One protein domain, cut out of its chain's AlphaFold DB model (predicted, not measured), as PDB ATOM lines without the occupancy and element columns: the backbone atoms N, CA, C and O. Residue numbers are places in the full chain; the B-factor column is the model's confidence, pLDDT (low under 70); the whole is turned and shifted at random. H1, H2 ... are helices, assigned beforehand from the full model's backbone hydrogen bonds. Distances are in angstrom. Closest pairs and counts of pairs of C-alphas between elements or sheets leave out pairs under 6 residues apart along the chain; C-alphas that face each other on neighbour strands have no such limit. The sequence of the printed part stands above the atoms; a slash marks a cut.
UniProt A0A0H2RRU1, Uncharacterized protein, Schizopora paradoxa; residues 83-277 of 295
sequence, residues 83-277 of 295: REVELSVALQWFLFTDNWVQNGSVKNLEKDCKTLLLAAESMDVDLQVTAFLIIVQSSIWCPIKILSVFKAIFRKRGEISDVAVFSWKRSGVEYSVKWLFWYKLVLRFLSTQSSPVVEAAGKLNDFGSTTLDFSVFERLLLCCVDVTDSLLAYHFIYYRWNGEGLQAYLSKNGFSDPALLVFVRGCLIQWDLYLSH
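AT A GLANCE: This is residues 83 to 277 of the 295 residues of an uncharacterized protein of Schizopora paradoxa (UniProt A0A0H2RRU1). Two groups of crossing helices sit side by side: in the first, H4 runs through the middle with H1, H3 and H7 round it and H5 across H3 and H7; in the second, H8, H9 and H10 form a triangle of nearly parallel lines, with the long H12 crossing H9 and H10. H5 packs on H8 and H7 packs on H10, and at the far end residues 251 to 256, of which 251 to 253 belong to H11, stick out. The printed part has 195 residues with twelve named helices, H1 to H12 in order, and no named strand: all helix. It is compact, with a radius of gyration of the C-alphas of 17.0 A and spans of 54 by 39 by 30 A.

HOW THE PARTS SIT: Start at H1, residues 83 to 96, which residues 115 to 119 of H3, residues 106 to 120, touch; the closest C-alphas, of Leu 87 and Ala 119, are 6.4 A apart. H2, residues 100 to 103, is close to H3 but not clearly touching, C-alphas 101 and 109 being closest at 6.8 A. H3, with residues 116 to 120 alone, touches H4, residues 125 to 141, in a helical hairpin, closest at C-alphas 120 and 128, 4.4 A. Residues 149 to 153 of H5, residues 143 to 157, touch H3, closest at C-alphas 110 and 149, 6.1 A. H7, residues 177 to 190, touches H4 at a steep tilt of 44 degrees, closest at C-alphas 129 and 179, 5.5 A. H6, residues 161 to 166, makes a helical hairpin with H7, touching its residues 187 to 190, closest at C-alphas 165 and 187, 6.3 A. Look next at H9, residues 214 to 222, which makes helical hairpins with H8, residues 196 to 207, and H10, residues 227 to 240; the closest C-alphas are 200 and 220, 5.4 A, and 221 and 233, 6.2 A. H11, residues 246 to 253, touches H9, closest at C-alphas 214 and 246, 5.3 A. Residues 262 to 270 of H12, residues 258 to 277, touch H10 about perpendicular at 90 degrees, closest at C-alphas 231 and 266, 4.9 A. O i to N i+4 pairs are all within hydrogen-bond range but for H8, 3 of 8, with 8 of 9 for i+3, and H9, 2 of 5, with 4 of 6; H2 is too short.

IN THESE COORDINATES: Find C-alpha 83 at (60.933, 52.419, 33.393), where H1 begins its 20.4 A. H4 is 24.5 A long; H12 runs 29.0 A to C-alpha 277 at (50.647, 39.862, 9.718).

THE WHOLE: C-alphas 83 and 251 are farthest apart, 54.3 A. The printed part has no cut and no long link. Residues 98 and 209 are under pLDDT 70.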
ATOM      1  N   ARG A  83      62.394  52.370  33.299       84.44
ATOM      2  CA  ARG A  83      60.933  52.419  33.393       84.44
ATOM      3  C   ARG A  83      60.265  51.570  32.313       84.44
ATOM      4  O   ARG A  83      59.284  50.902  32.600       84.44
ATOM      5  N   GLU A  84      60.787  51.577  31.092       85.62
ATOM      6  CA  GLU A  84      60.282  50.756  29.984       85.62
ATOM      7  C   GLU A  84      60.419  49.262  30.285       85.62
ATOM      8  O   GLU A  84      59.473  48.509  30.064       85.62
ATOM      9  N   VAL A  85      61.541  48.839  30.881       85.88
ATOM     10  CA  VAL A  85      61.716  47.453  31.338       85.88
ATOM     11  C   VAL A  85      60.693  47.106  32.420       85.88
ATOM     12  O   VAL A  85      60.016  46.088  32.296       85.88
ATOM     13  N   GLU A  86      60.513  47.955  33.436       86.69
ATOM     14  CA  GLU A  86      59.504  47.737  34.483       86.69
ATOM     15  C   GLU A  86      58.084  47.629  33.901       86.69
ATOM     16  O   GLU A  86      57.341  46.706  34.239       86.69
ATOM     17  N   LEU A  87      57.729  48.523  32.973       90.00
ATOM     18  CA  LEU A  87      56.453  48.477  32.264       90.00
ATOM     19  C   LEU A  87      56.318  47.182  31.462       90.00
ATOM     20  O   LEU A  87      55.296  46.517  31.578       90.00
ATOM     21  N   SER A  88      57.339  46.779  30.705       86.00
ATOM     22  CA  SER A  88      57.301  45.549  29.904       86.00
ATOM     23  C   SER A  88      57.057  44.304  30.763       86.00
ATOM     24  O   SER A  88      56.240  43.457  30.401       86.00
ATOM     25  N   VAL A  89      57.685  44.231  31.941       84.25
ATOM     26  CA  VAL A  89      57.499  43.134  32.898       84.25
ATOM     27  C   VAL A  89      56.078  43.154  33.463       84.25
ATOM     28  O   VAL A  89      55.427  42.110  33.532       84.25
ATOM     29  N   ALA A  90      55.562  44.333  33.818       86.88
ATOM     30  CA  ALA A  90      54.186  44.476  34.284       86.88
ATOM     31  C   ALA A  90      53.164  44.069  33.204       86.88
ATOM     32  O   ALA A  90      52.201  43.366  33.505       86.88
ATOM     33  N   LEU A  91      53.388  44.448  31.941       86.12
ATOM     34  CA  LEU A  91      52.516  44.065  30.827       86.12
ATOM     35  C   LEU A  91      52.548  42.561  30.555       86.12
ATOM     36  O   LEU A  91      51.495  41.969  30.335       86.12
ATOM     37  N   GLN A  92      53.727  41.932  30.610       85.44
ATOM     38  CA  GLN A  92      53.821  40.475  30.507       85.44
ATOM     39  C   GLN A  92      52.967  39.805  31.581       85.44
ATOM     40  O   GLN A  92      52.190  38.910  31.267       85.44
ATOM     41  N   TRP A  93      53.028  40.282  32.826       85.25
ATOM     42  CA  TRP A  93      52.188  39.744  33.892       85.25
ATOM     43  C   TRP A  93      50.687  39.861  33.579       85.25
ATOM     44  O   TRP A  93      49.958  38.885  33.767       85.25
ATOM     45  N   PHE A  94      50.225  40.994  33.034       84.25
ATOM     46  CA  PHE A  94      48.820  41.160  32.637       84.25
ATOM     47  C   PHE A  94      48.384  40.197  31.531       84.25
ATOM     48  O   PHE A  94      47.247  39.731  31.567       84.25
ATOM     49  N   LEU A  95      49.264  39.878  30.577       76.69
ATOM     50  CA  LEU A  95      48.963  38.935  29.492       76.69
ATOM     51  C   LEU A  95      48.781  37.495  29.983       76.69
ATOM     52  O   LEU A  95      48.060  36.731  29.354       76.69
ATOM     53  N   PHE A  96      49.440  37.119  31.080       79.25
ATOM     54  CA  PHE A  96      49.393  35.752  31.611       79.25
ATOM     55  C   PHE A  96      48.352  35.553  32.720       79.25
ATOM     56  O   PHE A  96      48.157  34.426  33.172       79.25
ATOM     57  N   THR A  97      47.697  36.615  33.196       79.69
ATOM     58  CA  THR A  97      46.816  36.548  34.371       79.69
ATOM     59  C   THR A  97      45.376  36.935  34.050       79.69
ATOM     60  O   THR A  97      44.887  37.958  34.505       79.69
ATOM     61  N   ASP A  98      44.627  36.072  33.364       69.88
ATOM     62  CA  ASP A  98      43.224  36.341  32.981       69.88
ATOM     63  C   ASP A  98      42.309  36.806  34.143       69.88
ATOM     64  O   ASP A  98      41.314  37.505  33.944       69.88
ATOM     65  N   ASN A  99      42.675  36.490  35.389       75.44
ATOM     66  CA  ASN A  99      41.898  36.802  36.585       75.44
ATOM     67  C   ASN A  99      42.201  38.158  37.247       75.44
ATOM     68  O   ASN A  99      41.527  38.503  38.226       75.44
ATOM     69  N   TRP A 100      43.180  38.943  36.775       81.00
ATOM     70  CA  TRP A 100      43.584  40.168  37.487       81.00
ATOM     71  C   TRP A 100      42.451  41.209  37.556       81.00
ATOM     72  O   TRP A 100      42.262  41.868  38.581       81.00
ATOM     73  N   VAL A 101      41.612  41.282  36.516       79.12
ATOM     74  CA  VAL A 101      40.459  42.198  36.463       79.12
ATOM     75  C   VAL A 101      39.326  41.764  37.404       79.12
ATOM     76  O   VAL A 101      38.675  42.610  38.036       79.12
ATOM     77  N   GLN A 102      39.082  40.455  37.511       78.19
ATOM     78  CA  GLN A 102      37.964  39.903  38.284       78.19
ATOM     79  C   GLN A 102      38.254  39.920  39.787       78.19
ATOM     80  O   GLN A 102      37.416  40.371  40.568       78.19
ATOM     81  N   ASN A 103      39.470  39.535  40.184       79.44
ATOM     82  CA  ASN A 103      39.838  39.357  41.592       79.44
ATOM     83  C   ASN A 103      40.484  40.601  42.225       79.44
ATOM     84  O   ASN A 103      40.687  40.660  43.439       79.44
ATOM     85  N   GLY A 104      40.819  41.611  41.417       80.06
ATOM     86  CA  GLY A 104      41.463  42.832  41.885       80.06
ATOM     87  C   GLY A 104      40.533  43.738  42.694       80.06
ATOM     88  O   GLY A 104      39.422  44.076  42.265       80.06
ATOM     89  N   SER A 105      41.029  44.218  43.840       89.06
ATOM     90  CA  SER A 105      40.432  45.371  44.522       89.06
ATOM     91  C   SER A 105      40.435  46.590  43.591       89.06
ATOM     92  O   SER A 105      41.325  46.738  42.752       89.06
ATOM     93  N   VAL A 106      39.480  47.510  43.766       89.62
ATOM     94  CA  VAL A 106      39.401  48.744  42.954       89.62
ATOM     95  C   VAL A 106      40.718  49.536  42.991       89.62
ATOM     96  O   VAL A 106      41.114  50.117  41.985       89.62
ATOM     97  N   LYS A 107      41.437  49.517  44.123       91.12
ATOM     98  CA  LYS A 107      42.738  50.189  44.270       91.12
ATOM     99  C   LYS A 107      43.830  49.552  43.407       91.12
ATOM    100  O   LYS A 107      44.605  50.286  42.797       91.12
ATOM    101  N   ASN A 108      43.883  48.221  43.348       92.38
ATOM    102  CA  ASN A 108      44.840  47.513  42.493       92.38
ATOM    103  C   ASN A 108      44.508  47.765  41.022       92.38
ATOM    104  O   ASN A 108      45.377  48.182  40.271       92.38
ATOM    105  N   LEU A 109      43.225  47.675  40.663       93.75
ATOM    106  CA  LEU A 109      42.755  47.952  39.308       93.75
ATOM    107  C   LEU A 109      43.099  49.374  38.841       93.75
ATOM    108  O   LEU A 109      43.532  49.562  37.708       93.75
ATOM    109  N   GLU A 110      42.947  50.383  39.707       95.81
ATOM    110  CA  GLU A 110      43.359  51.757  39.394       95.81
ATOM    111  C   GLU A 110      44.876  51.863  39.176       95.81
ATOM    112  O   GLU A 110      45.313  52.567  38.264       95.81
ATOM    113  N   LYS A 111      45.685  51.181  39.999       95.38
ATOM    114  CA  LYS A 111      47.145  51.140  39.831       95.38
ATOM    115  C   LYS A 111      47.519  50.508  38.490       95.38
ATOM    116  O   LYS A 111      48.306  51.093  37.755       95.38
ATOM    117  N   ASP A 112      46.908  49.380  38.153       93.81
ATOM    118  CA  ASP A 112      47.174  48.642  36.920       93.81
ATOM    119  C   ASP A 112      46.760  49.452  35.686       93.81
ATOM    120  O   ASP A 112      47.551  49.628  34.762       93.81
ATOM    121  N   CYS A 113      45.578  50.076  35.714       96.00
ATOM    122  CA  CYS A 113      45.134  50.979  34.650       96.00
ATOM    123  C   CYS A 113      46.081  52.179  34.477       96.00
ATOM    124  O   CYS A 113      46.336  52.594  33.350       96.00
ATOM    125  N   LYS A 114      46.656  52.727  35.560       96.56
ATOM    126  CA  LYS A 114      47.686  53.778  35.450       96.56
ATOM    127  C   LYS A 114      48.947  53.266  34.761       96.56
ATOM    128  O   LYS A 114      49.482  53.980  33.922       96.56
ATOM    129  N   THR A 115      49.403  52.060  35.091       95.62
ATOM    130  CA  THR A 115      50.543  51.417  34.421       95.62
ATOM    131  C   THR A 115      50.275  51.242  32.925       95.62
ATOM    132  O   THR A 115      51.133  51.578  32.113       95.62
ATOM    133  N   LEU A 116      49.063  50.812  32.552       96.38
ATOM    134  CA  LEU A 116      48.648  50.688  31.151       96.38
ATOM    135  C   LEU A 116      48.657  52.033  30.416       96.38
ATOM    136  O   LEU A 116      49.181  52.100  29.310       96.38
ATOM    137  N   LEU A 117      48.149  53.111  31.029       97.12
ATOM    138  CA  LEU A 117      48.204  54.452  30.425       97.12
ATOM    139  C   LEU A 117      49.647  54.931  30.231       97.12
ATOM    140  O   LEU A 117      49.977  55.481  29.189       97.12
ATOM    141  N   LEU A 118      50.529  54.675  31.198       95.44
ATOM    142  CA  LEU A 118      51.944  55.031  31.072       95.44
ATOM    143  C   LEU A 118      52.642  54.265  29.941       95.44
ATOM    144  O   LEU A 118      53.487  54.829  29.252       95.44
ATOM    145  N   ALA A 119      52.293  52.994  29.746       95.31
ATOM    146  CA  ALA A 119      52.798  52.197  28.635       95.31
ATOM    147  C   ALA A 119      52.214  52.647  27.281       95.31
ATOM    148  O   ALA A 119      52.947  52.723  26.299       95.31
ATOM    149  N   ALA A 120      50.934  53.021  27.241       96.94
ATOM    150  CA  ALA A 120      50.277  53.617  26.077       96.94
ATOM    151  C   ALA A 120      50.896  54.971  25.665       96.94
ATOM    152  O   ALA A 120      50.971  55.289  24.479       96.94
ATOM    153  N   GLU A 121      51.405  55.745  26.625       96.12
ATOM    154  CA  GLU A 121      52.117  57.012  26.400       96.12
ATOM    155  C   GLU A 121      53.606  56.823  26.012       96.12
ATOM    156  O   GLU A 121      54.291  57.799  25.684       96.12
ATOM    157  N   SER A 122      54.130  55.589  26.035       94.38
ATOM    158  CA  SER A 122      55.558  55.282  25.845       94.38
ATOM    159  C   SER A 122      56.110  55.676  24.473       94.38
ATOM    160  O   SER A 122      55.387  55.757  23.479       94.38
ATOM    161  N   MET A 123      57.423  55.919  24.396       91.75
ATOM    162  CA  MET A 123      58.115  56.134  23.120       91.75
ATOM    163  C   MET A 123      58.251  54.853  22.293       91.75
ATOM    164  O   MET A 123      58.339  54.928  21.069       91.75
ATOM    165  N   ASP A 124      58.237  53.707  22.965       92.81
ATOM    166  CA  ASP A 124      58.333  52.385  22.363       92.81
ATOM    167  C   ASP A 124      56.981  51.951  21.772       92.81
ATOM    168  O   ASP A 124      56.012  51.702  22.495       92.81
ATOM    169  N   VAL A 125      56.934  51.849  20.442       94.50
ATOM    170  CA  VAL A 125      55.752  51.459  19.662       94.50
ATOM    171  C   VAL A 125      55.265  50.059  20.045       94.50
ATOM    172  O   VAL A 125      54.056  49.848  20.128       94.50
ATOM    173  N   ASP A 126      56.158  49.111  20.334       91.44
ATOM    174  CA  ASP A 126      55.773  47.747  20.714       91.44
ATOM    175  C   ASP A 126      55.158  47.716  22.120       91.44
ATOM    176  O   ASP A 126      54.180  46.996  22.374       91.44
ATOM    177  N   LEU A 127      55.671  48.556  23.025       93.56
ATOM    178  CA  LEU A 127      55.089  48.736  24.353       93.56
ATOM    179  C   LEU A 127      53.690  49.361  24.270       93.56
ATOM    180  O   LEU A 127      52.774  48.886  24.947       93.56
ATOM    181  N   GLN A 128      53.501  50.358  23.397       96.56
ATOM    182  CA  GLN A 128      52.185  50.946  23.131       96.56
ATOM    183  C   GLN A 128      51.197  49.894  22.612       96.56
ATOM    184  O   GLN A 128      50.108  49.756  23.166       96.56
ATOM    185  N   VAL A 129      51.583  49.099  21.604       95.44
ATOM    186  CA  VAL A 129      50.738  48.020  21.052       95.44
ATOM    187  C   VAL A 129      50.319  47.035  22.135       95.44
ATOM    188  O   VAL A 129      49.152  46.649  22.209       95.44
ATOM    189  N   THR A 130      51.266  46.629  22.981       93.50
ATOM    190  CA  THR A 130      51.006  45.684  24.070       93.50
ATOM    191  C   THR A 130      50.027  46.279  25.081       93.50
ATOM    192  O   THR A 130      49.062  45.618  25.469       93.50
ATOM    193  N   ALA A 131      50.218  47.546  25.457       96.31
ATOM    194  CA  ALA A 131      49.304  48.257  26.339       96.31
ATOM    195  C   ALA A 131      47.899  48.362  25.732       96.31
ATOM    196  O   ALA A 131      46.921  48.075  26.418       96.31
ATOM    197  N   PHE A 132      47.786  48.709  24.448       97.31
ATOM    198  CA  PHE A 132      46.498  48.823  23.765       97.31
ATOM    199  C   PHE A 132      45.745  47.498  23.732       97.31
ATOM    200  O   PHE A 132      44.558  47.456  24.049       97.31
ATOM    201  N   LEU A 133      46.445  46.411  23.406       94.38
ATOM    202  CA  LEU A 133      45.882  45.067  23.411       94.38
ATOM    203  C   LEU A 133      45.335  44.703  24.796       94.38
ATOM    204  O   LEU A 133      44.193  44.256  24.892       94.38
ATOM    205  N   ILE A 134      46.097  44.954  25.867       94.12
ATOM    206  CA  ILE A 134      45.649  44.662  27.237       94.12
ATOM    207  C   ILE A 134      44.457  45.545  27.616       94.12
ATOM    208  O   ILE A 134      43.479  45.036  28.158       94.12
ATOM    209  N   ILE A 135      44.482  46.841  27.284       96.06
ATOM    210  CA  ILE A 135      43.351  47.748  27.524       96.06
ATOM    211  C   ILE A 135      42.089  47.196  26.859       96.06
ATOM    212  O   ILE A 135      41.068  47.074  27.534       96.06
ATOM    213  N   VAL A 136      42.145  46.827  25.575       95.06
ATOM    214  CA  VAL A 136      40.993  46.280  24.841       95.06
ATOM    215  C   VAL A 136      40.534  44.953  25.442       95.06
ATOM    216  O   VAL A 136      39.345  44.785  25.697       95.06
ATOM    217  N   GLN A 137      41.449  44.030  25.740       92.31
ATOM    218  CA  GLN A 137      41.105  42.741  26.344       92.31
ATOM    219  C   GLN A 137      40.426  42.906  27.706       92.31
ATOM    220  O   GLN A 137      39.326  42.395  27.908       92.31
ATOM    221  N   SER A 138      41.017  43.666  28.630       92.38
ATOM    222  CA  SER A 138      40.411  43.938  29.942       92.38
ATOM    223  C   SER A 138      39.042  44.596  29.803       92.38
ATOM    224  O   SER A 138      38.105  44.275  30.535       92.38
ATOM    225  N   SER A 139      38.914  45.483  28.822       93.00
ATOM    226  CA  SER A 139      37.673  46.164  28.475       93.00
ATOM    227  C   SER A 139      36.606  45.226  27.913       93.00
ATOM    228  O   SER A 139      35.428  45.462  28.140       93.00
ATOM    229  N   ILE A 140      36.978  44.134  27.247       91.69
ATOM    230  CA  ILE A 140      36.039  43.090  26.811       91.69
ATOM    231  C   ILE A 140      35.576  42.228  27.994       91.69
ATOM    232  O   ILE A 140      34.412  41.820  28.084       91.69
ATOM    233  N   TRP A 141      36.473  41.973  28.948       89.06
ATOM    234  CA  TRP A 141      36.175  41.184  30.143       89.06
ATOM    235  C   TRP A 141      35.314  41.921  31.169       89.06
ATOM    236  O   TRP A 141      34.459  41.305  31.805       89.06
ATOM    237  N   CYS A 142      35.501  43.226  31.354       90.94
ATOM    238  CA  CYS A 142      34.691  44.018  32.280       90.94
ATOM    239  C   CYS A 142      34.477  45.461  31.775       90.94
ATOM    240  O   CYS A 142      34.984  46.393  32.408       90.94
ATOM    241  N   PRO A 143      33.703  45.677  30.690       92.12
ATOM    242  CA  PRO A 143      33.564  46.979  30.040       92.12
ATOM    243  C   PRO A 143      33.261  48.130  30.997       92.12
ATOM    244  O   PRO A 143      33.992  49.114  31.050       92.12
ATOM    245  N   ILE A 144      32.214  47.979  31.814       91.81
ATOM    246  CA  ILE A 144      31.738  49.045  32.704       91.81
ATOM    247  C   ILE A 144      32.776  49.337  33.794       91.81
ATOM    248  O   ILE A 144      33.116  50.498  34.034       91.81
ATOM    249  N   LYS A 145      33.303  48.288  34.440       92.88
ATOM    250  CA  LYS A 145      34.275  48.416  35.536       92.88
ATOM    251  C   LYS A 145      35.544  49.107  35.039       92.88
ATOM    252  O   LYS A 145      35.944  50.113  35.617       92.88
ATOM    253  N   ILE A 146      36.129  48.623  33.944       93.69
ATOM    254  CA  ILE A 146      37.369  49.163  33.375       93.69
ATOM    255  C   ILE A 146      37.180  50.598  32.882       93.69
ATOM    256  O   ILE A 146      37.950  51.482  33.261       93.69
ATOM    257  N   LEU A 147      36.113  50.867  32.124       94.56
ATOM    258  CA  LEU A 147      35.833  52.209  31.618       94.56
ATOM    259  C   LEU A 147      35.634  53.218  32.757       94.56
ATOM    260  O   LEU A 147      36.126  54.343  32.683       94.56
ATOM    261  N   SER A 148      34.953  52.819  33.837       95.12
ATOM    262  CA  SER A 148      34.764  53.682  35.009       95.12
ATOM    263  C   SER A 148      36.090  54.057  35.682       95.12
ATOM    264  O   SER A 148      36.268  55.208  36.086       95.12
ATOM    265  N   VAL A 149      37.047  53.123  35.741       96.31
ATOM    266  CA  VAL A 149      38.377  53.350  36.321       96.31
ATOM    267  C   VAL A 149      39.195  54.286  35.440       96.31
ATOM    268  O   VAL A 149      39.736  55.265  35.953       96.31
ATOM    269  N   PHE A 150      39.234  54.066  34.122       97.12
ATOM    270  CA  PHE A 150      39.919  54.983  33.206       97.12
ATOM    271  C   PHE A 150      39.326  56.393  33.259       97.12
ATOM    272  O   PHE A 150      40.065  57.357  33.457       97.12
ATOM    273  N   LYS A 151      37.992  56.528  33.207       96.44
ATOM    274  CA  LYS A 151      37.311  57.828  33.345       96.44
ATOM    275  C   LYS A 151      37.649  58.519  34.668       96.44
ATOM    276  O   LYS A 151      37.845  59.734  34.693       96.44
ATOM    277  N   ALA A 152      37.745  57.768  35.766       97.31
ATOM    278  CA  ALA A 152      38.168  58.313  37.052       97.31
ATOM    279  C   ALA A 152      39.632  58.782  37.031       97.31
ATOM    280  O   ALA A 152      39.931  59.831  37.599       97.31
ATOM    281  N   ILE A 153      40.536  58.050  36.370       97.56
ATOM    282  CA  ILE A 153      41.945  58.443  36.227       97.56
ATOM    283  C   ILE A 153      42.070  59.727  35.400       97.56
ATOM    284  O   ILE A 153      42.690  60.673  35.882       97.56
ATOM    285  N   PHE A 154      41.438  59.805  34.225       97.50
ATOM    286  CA  PHE A 154      41.462  61.013  33.389       97.50
ATOM    287  C   PHE A 154      40.897  62.227  34.134       97.50
ATOM    288  O   PHE A 154      41.531  63.279  34.183       97.50
ATOM    289  N   ARG A 155      39.776  62.052  34.850       97.25
ATOM    290  CA  ARG A 155      39.204  63.106  35.699       97.25
ATOM    291  C   ARG A 155      40.174  63.571  36.787       97.25
ATOM    292  O   ARG A 155      40.297  64.770  37.002       97.25
ATOM    293  N   LYS A 156      40.864  62.648  37.472       98.00
ATOM    294  CA  LYS A 156      41.868  62.988  38.503       98.00
ATOM    295  C   LYS A 156      43.068  63.744  37.924       98.00
ATOM    296  O   LYS A 156      43.660  64.542  38.642       98.00
ATOM    297  N   ARG A 157      43.427  63.490  36.662       96.94
ATOM    298  CA  ARG A 157      44.500  64.200  35.946       96.94
ATOM    299  C   ARG A 157      44.056  65.546  35.362       96.94
ATOM    300  O   ARG A 157      44.906  66.339  34.982       96.94
ATOM    301  N   GLY A 158      42.750  65.818  35.304       97.31
ATOM    302  CA  GLY A 158      42.213  66.987  34.600       97.31
ATOM    303  C   GLY A 158      42.318  66.864  33.076       97.31
ATOM    304  O   GLY A 158      42.332  67.873  32.379       97.31
ATOM    305  N   GLU A 159      42.407  65.638  32.560       97.12
ATOM    306  CA  GLU A 159      42.562  65.341  31.136       97.12
ATOM    307  C   GLU A 159      41.208  64.985  30.505       97.12
ATOM    308  O   GLU A 159      40.381  64.294  31.107       97.12
ATOM    309  N   ILE A 160      40.990  65.424  29.263       96.31
ATOM    310  CA  ILE A 160      39.895  64.935  28.418       96.31
ATOM    311  C   ILE A 160      40.385  63.647  27.755       96.31
ATOM    312  O   ILE A 160      41.426  63.668  27.099       96.31
ATOM    313  N   SER A 161      39.645  62.543  27.905       95.38
ATOM    314  CA  SER A 161      40.105  61.222  27.449       95.38
ATOM    315  C   SER A 161      40.472  61.210  25.966       95.38
ATOM    316  O   SER A 161      41.513  60.680  25.593       95.38
ATOM    317  N   ASP A 162      39.660  61.854  25.129       94.50
ATOM    318  CA  ASP A 162      39.859  61.859  23.675       94.50
ATOM    319  C   ASP A 162      41.166  62.569  23.314       94.50
ATOM    320  O   ASP A 162      41.929  62.087  22.484       94.50
ATOM    321  N   VAL A 163      41.469  63.675  24.001       95.00
ATOM    322  CA  VAL A 163      42.707  64.443  23.816       95.00
ATOM    323  C   VAL A 163      43.915  63.644  24.306       95.00
ATOM    324  O   VAL A 163      44.935  63.593  23.620       95.00
ATOM    325  N   ALA A 164      43.794  62.988  25.465       96.31
ATOM    326  CA  ALA A 164      44.858  62.158  26.020       96.31
ATOM    327  C   ALA A 164      45.189  60.979  25.092       96.31
ATOM    328  O   ALA A 164      46.346  60.805  24.718       96.31
ATOM    329  N   VAL A 165      44.182  60.225  24.641       96.19
ATOM    330  CA  VAL A 165      44.375  59.091  23.724       96.19
ATOM    331  C   VAL A 165      44.875  59.566  22.358       96.19
ATOM    332  O   VAL A 165      45.760  58.941  21.774       96.19
ATOM    333  N   PHE A 166      44.379  60.700  21.851       94.25
ATOM    334  CA  PHE A 166      44.870  61.277  20.597       94.25
ATOM    335  C   PHE A 166      46.370  61.597  20.656       94.25
ATOM    336  O   PHE A 166      47.093  61.332  19.699       94.25
ATOM    337  N   SER A 167      46.860  62.070  21.807       95.12
ATOM    338  CA  SER A 167      48.275  62.414  22.003       95.12
ATOM    339  C   SER A 167      49.249  61.227  21.928       95.12
ATOM    340  O   SER A 167      50.450  61.434  21.747       95.12
ATOM    341  N   TRP A 168      48.765  59.984  22.035       96.56
ATOM    342  CA  TRP A 168      49.615  58.792  21.925       96.56
ATOM    343  C   TRP A 168      50.115  58.550  20.500       96.56
ATOM    344  O   TRP A 168      51.163  57.920  20.320       96.56
ATOM    345  N   LYS A 169      49.389  59.066  19.498       95.38
ATOM    346  CA  LYS A 169      49.828  59.093  18.104       95.38
ATOM    347  C   LYS A 169      50.719  60.317  17.879       95.38
ATOM    348  O   LYS A 169      50.277  61.453  18.025       95.38
ATOM    349  N   ARG A 170      51.973  60.101  17.490       93.25
ATOM    350  CA  ARG A 170      52.961  61.161  17.258       93.25
ATOM    351  C   ARG A 170      53.113  61.466  15.779       93.25
ATOM    352  O   ARG A 170      53.155  60.569  14.940       93.25
ATOM    353  N   SER A 171      53.251  62.746  15.463       90.75
ATOM    354  CA  SER A 171      53.529  63.196  14.101       90.75
ATOM    355  C   SER A 171      54.918  62.730  13.650       90.75
ATOM    356  O   SER A 171      55.880  62.814  14.413       90.75
ATOM    357  N   GLY A 172      55.026  62.256  12.406       89.56
ATOM    358  CA  GLY A 172      56.292  61.812  11.809       89.56
ATOM    359  C   GLY A 172      56.762  60.412  12.219       89.56
ATOM    360  O   GLY A 172      57.830  59.994  11.783       89.56
ATOM    361  N   VAL A 173      55.986  59.685  13.030       92.00
ATOM    362  CA  VAL A 173      56.228  58.265  13.314       92.00
ATOM    363  C   VAL A 173      55.393  57.429  12.351       92.00
ATOM    364  O   VAL A 173      54.181  57.610  12.260       92.00
ATOM    365  N   GLU A 174      56.046  56.518  11.632       91.94
ATOM    366  CA  GLU A 174      55.364  55.523  10.807       91.94
ATOM    367  C   GLU A 174      54.866  54.389  11.706       91.94
ATOM    368  O   GLU A 174      55.648  53.716  12.384       91.94
ATOM    369  N   TYR A 175      53.548  54.203  11.747       92.62
ATOM    370  CA  TYR A 175      52.918  53.189  12.579       92.62
ATOM    371  C   TYR A 175      52.576  51.951  11.760       92.62
ATOM    372  O   TYR A 175      52.095  52.029  10.635       92.62
ATOM    373  N   SER A 176      52.786  50.775  12.352       91.50
ATOM    374  CA  SER A 176      52.346  49.529  11.725       91.50
ATOM    375  C   SER A 176      50.815  49.435  11.692       91.50
ATOM    376  O   SER A 176      50.129  49.955  12.575       91.50
ATOM    377  N   VAL A 177      50.273  48.670  10.738       89.25
ATOM    378  CA  VAL A 177      48.835  48.333  10.675       89.25
ATOM    379  C   VAL A 177      48.333  47.773  12.012       89.25
ATOM    380  O   VAL A 177      47.262  48.151  12.480       89.25
ATOM    381  N   LYS A 178      49.146  46.941  12.679       90.69
ATOM    382  CA  LYS A 178      48.848  46.381  14.003       90.69
ATOM    383  C   LYS A 178      48.673  47.478  15.049       90.69
ATOM    384  O   LYS A 178      47.736  47.421  15.840       90.69
ATOM    385  N   TRP A 179      49.572  48.461  15.061       94.75
ATOM    386  CA  TRP A 179      49.474  49.597  15.973       94.75
ATOM    387  C   TRP A 179      48.198  50.392  15.713       94.75
ATOM    388  O   TRP A 179      47.433  50.612  16.647       94.75
ATOM    389  N   LEU A 180      47.920  50.735  14.451       93.62
ATOM    390  CA  LEU A 180      46.738  51.519  14.075       93.62
ATOM    391  C   LEU A 180      45.435  50.809  14.424       93.62
ATOM    392  O   LEU A 180      44.506  51.436  14.930       93.62
ATOM    393  N   PHE A 181      45.389  49.499  14.207       93.19
ATOM    394  CA  PHE A 181      44.263  48.658  14.578       93.19
ATOM    395  C   PHE A 181      43.960  48.734  16.079       93.19
ATOM    396  O   PHE A 181      42.859  49.129  16.471       93.19
ATOM    397  N   TRP A 182      44.938  48.406  16.931       95.69
ATOM    398  CA  TRP A 182      44.727  48.408  18.382       95.69
ATOM    399  C   TRP A 182      44.472  49.814  18.921       95.69
ATOM    400  O   TRP A 182      43.614  49.993  19.784       95.69
ATOM    401  N   TYR A 183      45.157  50.815  18.370       96.19
ATOM    402  CA  TYR A 183      44.937  52.216  18.697       96.19
ATOM    403  C   TYR A 183      43.488  52.648  18.435       96.19
ATOM    404  O   TYR A 183      42.858  53.218  19.326       96.19
ATOM    405  N   LYS A 184      42.919  52.333  17.259       94.88
ATOM    406  CA  LYS A 184      41.521  52.670  16.935       94.88
ATOM    407  C   LYS A 184      40.528  52.006  17.891       94.88
ATOM    408  O   LYS A 184      39.577  52.660  18.321       94.88
ATOM    409  N   LEU A 185      40.753  50.743  18.260       95.25
ATOM    410  CA  LEU A 185      39.899  50.047  19.227       95.25
ATOM    411  C   LEU A 185      39.956  50.702  20.614       95.25
ATOM    412  O   LEU A 185      38.913  50.935  21.225       95.25
ATOM    413  N   VAL A 186      41.154  51.049  21.098       96.56
ATOM    414  CA  VAL A 186      41.305  51.752  22.381       96.56
ATOM    415  C   VAL A 186      40.669  53.136  22.334       96.56
ATOM    416  O   VAL A 186      39.961  53.500  23.270       96.56
ATOM    417  N   LEU A 187      40.873  53.889  21.251       95.69
ATOM    418  CA  LEU A 187      40.262  55.201  21.051       95.69
ATOM    419  C   LEU A 187      38.737  55.119  21.128       95.69
ATOM    420  O   LEU A 187      38.118  55.899  21.849       95.69
ATOM    421  N   ARG A 188      38.132  54.136  20.452       94.81
ATOM    422  CA  ARG A 188      36.684  53.902  20.514       94.81
ATOM    423  C   ARG A 188      36.222  53.565  21.930       94.81
ATOM    424  O   ARG A 188      35.178  54.049  22.356       94.81
ATOM    425  N   PHE A 189      36.990  52.754  22.655       94.12
ATOM    426  CA  PHE A 189      36.616  52.301  23.991       94.12
ATOM    427  C   PHE A 189      36.744  53.397  25.058       94.12
ATOM    428  O   PHE A 189      35.860  53.560  25.896       94.12
ATOM    429  N   LEU A 190      37.844  54.149  25.032       95.75
ATOM    430  CA  LEU A 190      38.137  55.202  26.003       95.75
ATOM    431  C   LEU A 190      37.485  56.542  25.654       95.75
ATOM    432  O   LEU A 190      37.580  57.474  26.447       95.75
ATOM    433  N   SER A 191      36.808  56.642  24.511       94.44
ATOM    434  CA  SER A 191      36.081  57.841  24.101       94.44
ATOM    435  C   SER A 191      35.178  58.389  25.215       94.44
ATOM    436  O   SER A 191      34.483  57.669  25.943       94.44
ATOM    437  N   THR A 192      35.173  59.713  25.335       91.81
ATOM    438  CA  THR A 192      34.329  60.464  26.265       91.81
ATOM    439  C   THR A 192      32.859  60.232  25.932       91.81
ATOM    440  O   THR A 192      32.040  60.021  26.833       91.81
ATOM    441  N   GLN A 193      32.543  60.205  24.635       92.19
ATOM    442  CA  GLN A 193      31.246  59.783  24.122       92.19
ATOM    443  C   GLN A 193      31.215  58.257  24.087       92.19
ATOM    444  O   GLN A 193      31.968  57.629  23.340       92.19
ATOM    445  N   SER A 194      30.369  57.668  24.930       88.50
ATOM    446  CA  SER A 194      30.199  56.220  24.970       88.50
ATOM    447  C   SER A 194      29.615  55.750  23.641       88.50
ATOM    448  O   SER A 194      28.575  56.251  23.217       88.50
ATOM    449  N   SER A 195      30.280  54.809  22.971       93.44
ATOM    450  CA  SER A 195      29.735  54.252  21.738       93.44
ATOM    451  C   SER A 195      28.553  53.325  22.054       93.44
ATOM    452  O   SER A 195      28.584  52.617  23.070       93.44
ATOM    453  N   PRO A 196      27.520  53.265  21.190       96.06
ATOM    454  CA  PRO A 196      26.384  52.367  21.391       96.06
ATOM    455  C   PRO A 196      26.804  50.902  21.570       96.06
ATOM    456  O   PRO A 196      26.220  50.184  22.382       96.06
ATOM    457  N   VAL A 197      27.858  50.465  20.866       95.88
ATOM    458  CA  VAL A 197      28.428  49.115  20.996       95.88
ATOM    459  C   VAL A 197      29.036  48.874  22.386       95.88
ATOM    460  O   VAL A 197      28.805  47.820  22.972       95.88
ATOM    461  N   VAL A 198      29.739  49.850  22.977       93.88
ATOM    462  CA  VAL A 198      30.305  49.726  24.334       93.88
ATOM    463  C   VAL A 198      29.200  49.722  25.392       93.88
ATOM    464  O   VAL A 198      29.267  48.956  26.355       93.88
ATOM    465  N   GLU A 199      28.144  50.515  25.204       94.81
ATOM    466  CA  GLU A 199      26.972  50.491  26.087       94.81
ATOM    467  C   GLU A 199      26.214  49.162  26.011       94.81
ATOM    468  O   GLU A 199      25.822  48.611  27.044       94.81
ATOM    469  N   ALA A 200      26.025  48.623  24.803       95.62
ATOM    470  CA  ALA A 200      25.420  47.312  24.594       95.62
ATOM    471  C   ALA A 200      26.272  46.203  25.228       95.62
ATOM    472  O   ALA A 200      25.733  45.361  25.946       95.62
ATOM    473  N   ALA A 201      27.596  46.257  25.057       94.50
ATOM    474  CA  ALA A 201      28.531  45.337  25.695       94.50
ATOM    475  C   ALA A 201      28.497  45.421  27.227       94.50
ATOM    476  O   ALA A 201      28.657  44.413  27.912       94.50
ATOM    477  N   GLY A 202      28.244  46.605  27.790       92.88
ATOM    478  CA  GLY A 202      28.082  46.781  29.230       92.88
ATOM    479  C   GLY A 202      26.989  45.888  29.824       92.88
ATOM    480  O   GLY A 202      27.200  45.321  30.895       92.88
ATOM    481  N   LYS A 203      25.883  45.700  29.092       93.38
ATOM    482  CA  LYS A 203      24.737  44.856  29.483       93.38
ATOM    483  C   LYS A 203      25.035  43.358  29.408       93.38
ATOM    484  O   LYS A 203      24.317  42.564  30.000       93.38
ATOM    485  N   LEU A 204      26.107  42.962  28.720       90.31
ATOM    486  CA  LEU A 204      26.555  41.568  28.686       90.31
ATOM    487  C   LEU A 204      27.208  41.130  30.006       90.31
ATOM    488  O   LEU A 204      27.315  39.937  30.269       90.31
ATOM    489  N   ASN A 205      27.635  42.071  30.859       82.44
ATOM    490  CA  ASN A 205      28.265  41.734  32.141       82.44
ATOM    491  C   ASN A 205      27.298  41.132  33.161       82.44
ATOM    492  O   ASN A 205      27.753  40.461  34.087       82.44
ATOM    493  N   ASP A 206      25.992  41.330  32.980       80.44
ATOM    494  CA  ASP A 206      24.966  40.786  33.874       80.44
ATOM    495  C   ASP A 206      24.950  39.243  33.856       80.44
ATOM    496  O   ASP A 206      24.456  38.612  34.787       80.44
ATOM    497  N   PHE A 207      25.567  38.628  32.840       74.56
ATOM    498  CA  PHE A 207      25.677  37.176  32.672       74.56
ATOM    499  C   PHE A 207      26.961  36.562  33.279       74.56
ATOM    500  O   PHE A 207      27.206  35.359  33.159       74.56
ATOM    501  N   GLY A 208      27.795  37.355  33.959       77.94
ATOM    502  CA  GLY A 208      29.004  36.861  34.626       77.94
ATOM    503  C   GLY A 208      30.077  36.324  33.663       77.94
ATOM    504  O   GLY A 208      30.307  36.876  32.586       77.94
ATOM    505  N   SER A 209      30.789  35.271  34.082       68.44
ATOM    506  CA  SER A 209      31.824  34.586  33.287       68.44
ATOM    507  C   SER A 209      31.271  33.470  32.396       68.44
ATOM    508  O   SER A 209      32.051  32.775  31.743       68.44
ATOM    509  N   THR A 210      29.948  33.277  32.373       75.44
ATOM    510  CA  THR A 210      29.341  32.241  31.537       75.44
ATOM    511  C   THR A 210      29.517  32.574  30.064       75.44
ATOM    512  O   THR A 210      29.480  33.734  29.647       75.44
ATOM    513  N   THR A 211      29.786  31.538  29.280       78.50
ATOM    514  CA  THR A 211      29.845  31.658  27.833       78.50
ATOM    515  C   THR A 211      28.422  31.880  27.305       78.50
ATOM    516  O   THR A 211      27.462  31.299  27.811       78.50
ATOM    517  N   LEU A 212      28.274  32.782  26.334       89.56
ATOM    518  CA  LEU A 212      26.977  33.264  25.848       89.56
ATOM    519  C   LEU A 212      26.635  32.622  24.508       89.56
ATOM    520  O   LEU A 212      27.538  32.400  23.701       89.56
ATOM    521  N   ASP A 213      25.351  32.372  24.254       91.62
ATOM    522  CA  ASP A 213      24.878  31.970  22.929       91.62
ATOM    523  C   ASP A 213      24.968  33.128  21.917       91.62
ATOM    524  O   ASP A 213      25.102  34.299  22.283       91.62
ATOM    525  N   PHE A 214      24.886  32.811  20.620       94.25
ATOM    526  CA  PHE A 214      24.980  33.833  19.573       94.25
ATOM    527  C   PHE A 214      23.878  34.910  19.656       94.25
ATOM    528  O   PHE A 214      24.124  36.075  19.340       94.25
ATOM    529  N   SER A 215      22.666  34.548  20.091       93.44
ATOM    530  CA  SER A 215      21.508  35.451  20.085       93.44
ATOM    531  C   SER A 215      21.670  36.628  21.047       93.44
ATOM    532  O   SER A 215      21.193  37.727  20.772       93.44
ATOM    533  N   VAL A 216      22.436  36.443  22.124       94.38
ATOM    534  CA  VAL A 216      22.766  37.508  23.078       94.38
ATOM    535  C   VAL A 216      23.572  38.645  22.423       94.38
ATOM    536  O   VAL A 216      23.460  39.804  22.834       94.38
ATOM    537  N   PHE A 217      24.345  38.354  21.371       96.75
ATOM    538  CA  PHE A 217      25.161  39.350  20.669       96.75
ATOM    539  C   PHE A 217      24.415  40.108  19.567       96.75
ATOM    540  O   PHE A 217      24.954  41.079  19.042       96.75
ATOM    541  N   GLU A 218      23.175  39.735  19.236       97.12
ATOM    542  CA  GLU A 218      22.376  40.404  18.200       97.12
ATOM    543  C   GLU A 218      22.305  41.916  18.438       97.12
ATOM    544  O   GLU A 218      22.640  42.719  17.568       97.12
ATOM    545  N   ARG A 219      21.960  42.317  19.666       96.81
ATOM    546  CA  ARG A 219      21.893  43.733  20.035       96.81
ATOM    547  C   ARG A 219      23.242  44.436  19.883       96.81
ATOM    548  O   ARG A 219      23.275  45.591  19.474       96.81
ATOM    549  N   LEU A 220      24.337  43.766  20.243       97.19
ATOM    550  CA  LEU A 220      25.687  44.317  20.130       97.19
ATOM    551  C   LEU A 220      26.033  44.601  18.661       97.19
ATOM    552  O   LEU A 220      26.506  45.689  18.339       97.19
ATOM    553  N   LEU A 221      25.743  43.643  17.780       97.88
ATOM    554  CA  LEU A 221      25.989  43.735  16.342       97.88
ATOM    555  C   LEU A 221      25.133  44.827  15.686       97.88
ATOM    556  O   LEU A 221      25.651  45.626  14.913       97.88
ATOM    557  N   LEU A 222      23.855  44.935  16.057       97.50
ATOM    558  CA  LEU A 222      22.959  45.986  15.555       97.50
ATOM    559  C   LEU A 222      23.331  47.401  16.038       97.50
ATOM    560  O   LEU A 222      22.892  48.384  15.448       97.50
ATOM    561  N   CYS A 223      24.138  47.524  17.097       97.62
ATOM    562  CA  CYS A 223      24.665  48.804  17.574       97.62
ATOM    563  C   CYS A 223      25.938  49.261  16.841       97.62
ATOM    564  O   CYS A 223      26.447  50.339  17.156       97.62
ATOM    565  N   CYS A 224      26.471  48.470  15.908       97.44
ATOM    566  CA  CYS A 224      27.685  48.824  15.180       97.44
ATOM    567  C   CYS A 224      27.386  49.865  14.096       97.44
ATOM    568  O   CYS A 224      26.625  49.596  13.167       97.44
ATOM    569  N   VAL A 225      28.001  51.046  14.201       95.44
ATOM    570  CA  VAL A 225      27.816  52.135  13.229       95.44
ATOM    571  C   VAL A 225      28.859  52.061  12.116       95.44
ATOM    572  O   VAL A 225      28.571  52.357  10.958       95.44
ATOM    573  N   ASP A 226      30.075  51.643  12.461       93.94
ATOM    574  CA  ASP A 226      31.210  51.610  11.547       93.94
ATOM    575  C   ASP A 226      32.040  50.321  11.673       93.94
ATOM    576  O   ASP A 226      31.680  49.352  12.356       93.94
ATOM    577  N   VAL A 227      33.159  50.285  10.950       92.75
ATOM    578  CA  VAL A 227      34.060  49.135  10.939       92.75
ATOM    579  C   VAL A 227      34.719  48.899  12.297       92.75
ATOM    580  O   VAL A 227      34.893  47.751  12.707       92.75
ATOM    581  N   THR A 228      35.067  49.969  13.009       93.94
ATOM    582  CA  THR A 228      35.723  49.871  14.318       93.94
ATOM    583  C   THR A 228      34.768  49.247  15.330       93.94
ATOM    584  O   THR A 228      35.172  48.361  16.084       93.94
ATOM    585  N   ASP A 229      33.491  49.636  15.300       95.88
ATOM    586  CA  ASP A 229      32.464  49.009  16.135       95.88
ATOM    587  C   ASP A 229      32.270  47.527  15.776       95.88
ATOM    588  O   ASP A 229      32.186  46.688  16.672       95.88
ATOM    589  N   SER A 230      32.273  47.191  14.480       95.56
ATOM    590  CA  SER A 230      32.138  45.804  14.002       95.56
ATOM    591  C   SER A 230      33.285  44.913  14.498       95.56
ATOM    592  O   SER A 230      33.062  43.784  14.936       95.56
ATOM    593  N   LEU A 231      34.518  45.425  14.475       94.50
ATOM    594  CA  LEU A 231      35.703  44.740  15.000       94.50
ATOM    595  C   LEU A 231      35.657  44.580  16.517       94.50
ATOM    596  O   LEU A 231      35.986  43.517  17.048       94.50
ATOM    597  N   LEU A 232      35.222  45.620  17.225       95.06
ATOM    598  CA  LEU A 232      35.053  45.550  18.667       95.06
ATOM    599  C   LEU A 232      33.996  44.497  19.036       95.06
ATOM    600  O   LEU A 232      34.249  43.659  19.902       95.06
ATOM    601  N   ALA A 233      32.855  44.481  18.341       96.75
ATOM    602  CA  ALA A 233      31.810  43.474  18.515       96.75
ATOM    603  C   ALA A 233      32.312  42.058  18.207       96.75
ATOM    604  O   ALA A 233      32.059  41.141  18.989       96.75
ATOM    605  N   TYR A 234      33.086  41.882  17.131       95.88
ATOM    606  CA  TYR A 234      33.749  40.613  16.831       95.88
ATOM    607  C   TYR A 234      34.616  40.142  18.004       95.88
ATOM    608  O   TYR A 234      34.516  38.987  18.404       95.88
ATOM    609  N   HIS A 235      35.421  41.021  18.607       94.38
ATOM    610  CA  HIS A 235      36.241  40.638  19.753       94.38
ATOM    611  C   HIS A 235      35.406  40.243  20.976       94.38
ATOM    612  O   HIS A 235      35.739  39.264  21.644       94.38
ATOM    613  N   PHE A 236      34.305  40.944  21.256       94.25
ATOM    614  CA  PHE A 236      33.364  40.518  22.295       94.25
ATOM    615  C   PHE A 236      32.842  39.104  22.039       94.25
ATOM    616  O   PHE A 236      32.898  38.270  22.942       94.25
ATOM    617  N   ILE A 237      32.395  38.823  20.814       95.06
ATOM    618  CA  ILE A 237      31.897  37.503  20.418       95.06
ATOM    619  C   ILE A 237      33.016  36.467  20.541       95.06
ATOM    620  O   ILE A 237      32.848  35.477  21.236       95.06
ATOM    621  N   TYR A 238      34.195  36.716  19.972       93.31
ATOM    622  CA  TYR A 238      35.331  35.794  20.012       93.31
ATOM    623  C   TYR A 238      35.708  35.367  21.441       93.31
ATOM    624  O   TYR A 238      35.982  34.193  21.689       93.31
ATOM    625  N   TYR A 239      35.708  36.301  22.397       89.06
ATOM    626  CA  TYR A 239      36.085  35.998  23.779       89.06
ATOM    627  C   TYR A 239      34.943  35.434  24.637       89.06
ATOM    628  O   TYR A 239      35.227  34.734  25.610       89.06
ATOM    629  N   ARG A 240      33.675  35.727  24.315       89.44
ATOM    630  CA  ARG A 240      32.512  35.390  25.163       89.44
ATOM    631  C   ARG A 240      31.591  34.316  24.591       89.44
ATOM    632  O   ARG A 240      30.794  33.762  25.343       89.44
ATOM    633  N   TRP A 241      31.652  34.044  23.294       93.88
ATOM    634  CA  TRP A 241      30.755  33.108  22.628       93.88
ATOM    635  C   TRP A 241      31.085  31.665  23.009       93.88
ATOM    636  O   TRP A 241      32.245  31.252  23.012       93.88
ATOM    637  N   ASN A 242      30.050  30.889  23.328       92.62
ATOM    638  CA  ASN A 242      30.166  29.466  23.641       92.62
ATOM    639  C   ASN A 242      30.269  28.561  22.398       92.62
ATOM    640  O   ASN A 242      30.444  27.357  22.549       92.62
ATOM    641  N   GLY A 243      30.151  29.118  21.189       92.50
ATOM    642  CA  GLY A 243      30.097  28.359  19.935       92.50
ATOM    643  C   GLY A 243      28.697  27.852  19.561       92.50
ATOM    644  O   GLY A 243      28.520  27.278  18.491       92.50
ATOM    645  N   GLU A 244      27.684  28.087  20.395       94.94
ATOM    646  CA  GLU A 244      26.311  27.622  20.201       94.94
ATOM    647  C   GLU A 244      25.366  28.750  19.747       94.94
ATOM    648  O   GLU A 244      25.710  29.933  19.692       94.94
ATOM    649  N   GLY A 245      24.137  28.386  19.381       95.38
ATOM    650  CA  GLY A 245      23.071  29.335  19.045       95.38
ATOM    651  C   GLY A 245      23.129  29.925  17.631       95.38
ATOM    652  O   GLY A 245      22.089  30.339  17.127       95.38
ATOM    653  N   LEU A 246      24.276  29.899  16.939       96.19
ATOM    654  CA  LEU A 246      24.393  30.462  15.582       96.19
ATOM    655  C   LEU A 246      23.462  29.769  14.573       96.19
ATOM    656  O   LEU A 246      22.795  30.439  13.790       96.19
ATOM    657  N   GLN A 247      23.355  28.436  14.612       96.81
ATOM    658  CA  GLN A 247      22.452  27.696  13.720       96.81
ATOM    659  C   GLN A 247      20.974  28.020  13.992       96.81
ATOM    660  O   GLN A 247      20.193  28.193  13.053       96.81
ATOM    661  N   ALA A 248      20.590  28.122  15.268       97.50
ATOM    662  CA  ALA A 248      19.236  28.506  15.659       97.50
ATOM    663  C   ALA A 248      18.922  29.943  15.211       97.50
ATOM    664  O   ALA A 248      17.849  30.198  14.664       97.50
ATOM    665  N   TYR A 249      19.888  30.854  15.361       97.31
ATOM    666  CA  TYR A 249      19.789  32.235  14.896       97.31
ATOM    667  C   TYR A 249      19.607  32.315  13.372       97.31
ATOM    668  O   TYR A 249      18.671  32.956  12.897       97.31
ATOM    669  N   LEU A 250      20.436  31.597  12.605       97.31
ATOM    670  CA  LEU A 250      20.345  31.512  11.142       97.31
ATOM    671  C   LEU A 250      19.000  30.953  10.670       97.31
ATOM    672  O   LEU A 250      18.415  31.471   9.725       97.31
ATOM    673  N   SER A 251      18.493  29.918  11.343       97.56
ATOM    674  CA  SER A 251      17.207  29.301  10.997       97.56
ATOM    675  C   SER A 251      16.030  30.251  11.231       97.56
ATOM    676  O   SER A 251      15.040  30.196  10.506       97.56
ATOM    677  N   LYS A 252      16.136  31.122  12.243       98.12
ATOM    678  CA  LYS A 252      15.098  32.088  12.615       98.12
ATOM    679  C   LYS A 252      15.110  33.340  11.734       98.12
ATOM    680  O   LYS A 252      14.045  33.785  11.319       98.12
ATOM    681  N   ASN A 253      16.289  33.911  11.479       97.75
ATOM    682  CA  ASN A 253      16.428  35.241  10.873       97.75
ATOM    683  C   ASN A 253      16.889  35.207   9.401       97.75
ATOM    684  O   ASN A 253      16.709  36.179   8.671       97.75
ATOM    685  N   GLY A 254      17.443  34.082   8.933       97.69
ATOM    686  CA  GLY A 254      17.998  33.935   7.586       97.69
ATOM    687  C   GLY A 254      19.395  34.551   7.416       97.69
ATOM    688  O   GLY A 254      19.928  35.204   8.306       97.69
ATOM    689  N   PHE A 255      20.012  34.338   6.247       96.81
ATOM    690  CA  PHE A 255      21.383  34.798   5.947       96.81
ATOM    691  C   PHE A 255      21.496  36.298   5.640       96.81
ATOM    692  O   PHE A 255      22.594  36.845   5.650       96.81
ATOM    693  N   SER A 256      20.375  36.956   5.341       96.94
ATOM    694  CA  SER A 256      20.325  38.389   5.024       96.94
ATOM    695  C   SER A 256      20.099  39.267   6.256       96.94
ATOM    696  O   SER A 256      19.873  40.465   6.108       96.94
ATOM    697  N   ASP A 257      20.132  38.681   7.454       97.81
ATOM    698  CA  ASP A 257      19.965  39.426   8.692       97.81
ATOM    699  C   ASP A 257      21.109  40.450   8.891       97.81
ATOM    700  O   ASP A 257      22.288  40.094   8.749       97.81
ATOM    701  N   PRO A 258      20.804  41.717   9.233       97.50
ATOM    702  CA  PRO A 258      21.821  42.752   9.400       97.50
ATOM    703  C   PRO A 258      22.890  42.430  10.453       97.50
ATOM    704  O   PRO A 258      24.057  42.763  10.239       97.50
ATOM    705  N   ALA A 259      22.542  41.771  11.564       97.56
ATOM    706  CA  ALA A 259      23.510  41.427  12.602       97.56
ATOM    707  C   ALA A 259      24.529  40.403  12.083       97.56
ATOM    708  O   ALA A 259      25.731  40.544  12.321       97.56
ATOM    709  N   LEU A 260      24.073  39.413  11.308       97.38
ATOM    710  CA  LEU A 260      24.960  38.440  10.665       97.38
ATOM    711  C   LEU A 260      25.892  39.091   9.646       97.38
ATOM    712  O   LEU A 260      27.073  38.752   9.612       97.38
ATOM    713  N   LEU A 261      25.403  40.046   8.853       96.38
ATOM    714  CA  LEU A 261      26.249  40.771   7.902       96.38
ATOM    715  C   LEU A 261      27.352  41.566   8.615       96.38
ATOM    716  O   LEU A 261      28.507  41.528   8.184       96.38
ATOM    717  N   VAL A 262      27.033  42.232   9.732       97.00
ATOM    718  CA  VAL A 262      28.023  42.925  10.576       97.00
ATOM    719  C   VAL A 262      29.030  41.936  11.170       97.00
ATOM    720  O   VAL A 262      30.235  42.192  11.135       97.00
ATOM    721  N   PHE A 263      28.563  40.787  11.664       96.88
ATOM    722  CA  PHE A 263      29.430  39.751  12.220       96.88
ATOM    723  C   PHE A 263      30.406  39.198  11.172       96.88
ATOM    724  O   PHE A 263      31.614  39.181  11.404       96.88
ATOM    725  N   VAL A 264      29.904  38.818   9.993       95.75
ATOM    726  CA  VAL A 264      30.723  38.324   8.875       95.75
ATOM    727  C   VAL A 264      31.733  39.380   8.437       95.75
ATOM    728  O   VAL A 264      32.901  39.054   8.237       95.75
ATOM    729  N   ARG A 265      31.324  40.651   8.345       93.94
ATOM    730  CA  ARG A 265      32.238  41.760   8.048       93.94
ATOM    731  C   ARG A 265      33.377  41.828   9.068       93.94
ATOM    732  O   ARG A 265      34.533  41.891   8.662       93.94
ATOM    733  N   GLY A 266      33.069  41.763  10.365       92.88
ATOM    734  CA  GLY A 266      34.072  41.727  11.436       92.88
ATOM    735  C   GLY A 266      35.046  40.550  11.298       92.88
ATOM    736  O   GLY A 266      36.257  40.753  11.371       92.88
ATOM    737  N   CYS A 267      34.538  39.346  11.015       93.38
ATOM    738  CA  CYS A 267      35.354  38.151  10.770       93.38
ATOM    739  C   CYS A 267      36.302  38.321   9.575       93.38
ATOM    740  O   CYS A 267      37.482  37.995   9.683       93.38
ATOM    741  N   LEU A 268      35.802  38.838   8.448       91.88
ATOM    742  CA  LEU A 268      36.604  39.055   7.241       91.88
ATOM    743  C   LEU A 268      37.732  40.055   7.495       91.88
ATOM    744  O   LEU A 268      38.872  39.798   7.126       91.88
ATOM    745  N   ILE A 269      37.447  41.156   8.192       88.88
ATOM    746  CA  ILE A 269      38.474  42.150   8.510       88.88
ATOM    747  C   ILE A 269      39.519  41.576   9.470       88.88
ATOM    748  O   ILE A 269      40.716  41.794   9.285       88.88
ATOM    749  N   GLN A 270      39.091  40.824  10.487       88.56
ATOM    750  CA  GLN A 270      40.026  40.155  11.389       88.56
ATOM    751  C   GLN A 270      40.924  39.170  10.630       88.56
ATOM    752  O   GLN A 270      42.117  39.065  10.920       88.56
ATOM    753  N   TRP A 271      40.356  38.454   9.660       89.44
ATOM    754  CA  TRP A 271      41.097  37.538   8.804       89.44
ATOM    755  C   TRP A 271      42.108  38.274   7.919       89.44
ATOM    756  O   TRP A 271      43.272  37.879   7.880       89.44
ATOM    757  N   ASP A 272      41.715  39.384   7.292       86.56
ATOM    758  CA  ASP A 272      42.614  40.240   6.506       86.56
ATOM    759  C   ASP A 272      43.789  40.746   7.354       86.56
ATOM    760  O   ASP A 272      44.947  40.677   6.936       86.56
ATOM    761  N   LEU A 273      43.510  41.201   8.579       84.88
ATOM    762  CA  LEU A 273      44.541  41.618   9.528       84.88
ATOM    763  C   LEU A 273      45.475  40.461   9.876       84.88
ATOM    764  O   LEU A 273      46.694  40.631   9.851       84.88
ATOM    765  N   TYR A 274      44.927  39.281  10.165       84.25
ATOM    766  CA  TYR A 274      45.724  38.094  10.446       84.25
ATOM    767  C   TYR A 274      46.653  37.768   9.271       84.25
ATOM    768  O   TYR A 274      47.867  37.704   9.467       84.25
ATOM    769  N   LEU A 275      46.117  37.678   8.049       83.50
ATOM    770  CA  LEU A 275      46.885  37.405   6.831       83.50
ATOM    771  C   LEU A 275      47.966  38.459   6.568       83.50
ATOM    772  O   LEU A 275      49.100  38.098   6.254       83.50
ATOM    773  N   SER A 276      47.657  39.745   6.764       79.56
ATOM    774  CA  SER A 276      48.626  40.840   6.599       79.56
ATOM    775  C   SER A 276      49.814  40.746   7.568       79.56
ATOM    776  O   SER A 276      50.874  41.326   7.327       79.56
ATOM    777  N   HIS A 277      49.661  39.985   8.656       70.44
ATOM    778  CA  HIS A 277      50.647  39.862   9.718       70.44
ATOM    779  C   HIS A 277      51.216  38.452   9.923       70.44
ATOM    780  O   HIS A 277      52.060  38.289  10.809       70.44
TER     781      HIS A 277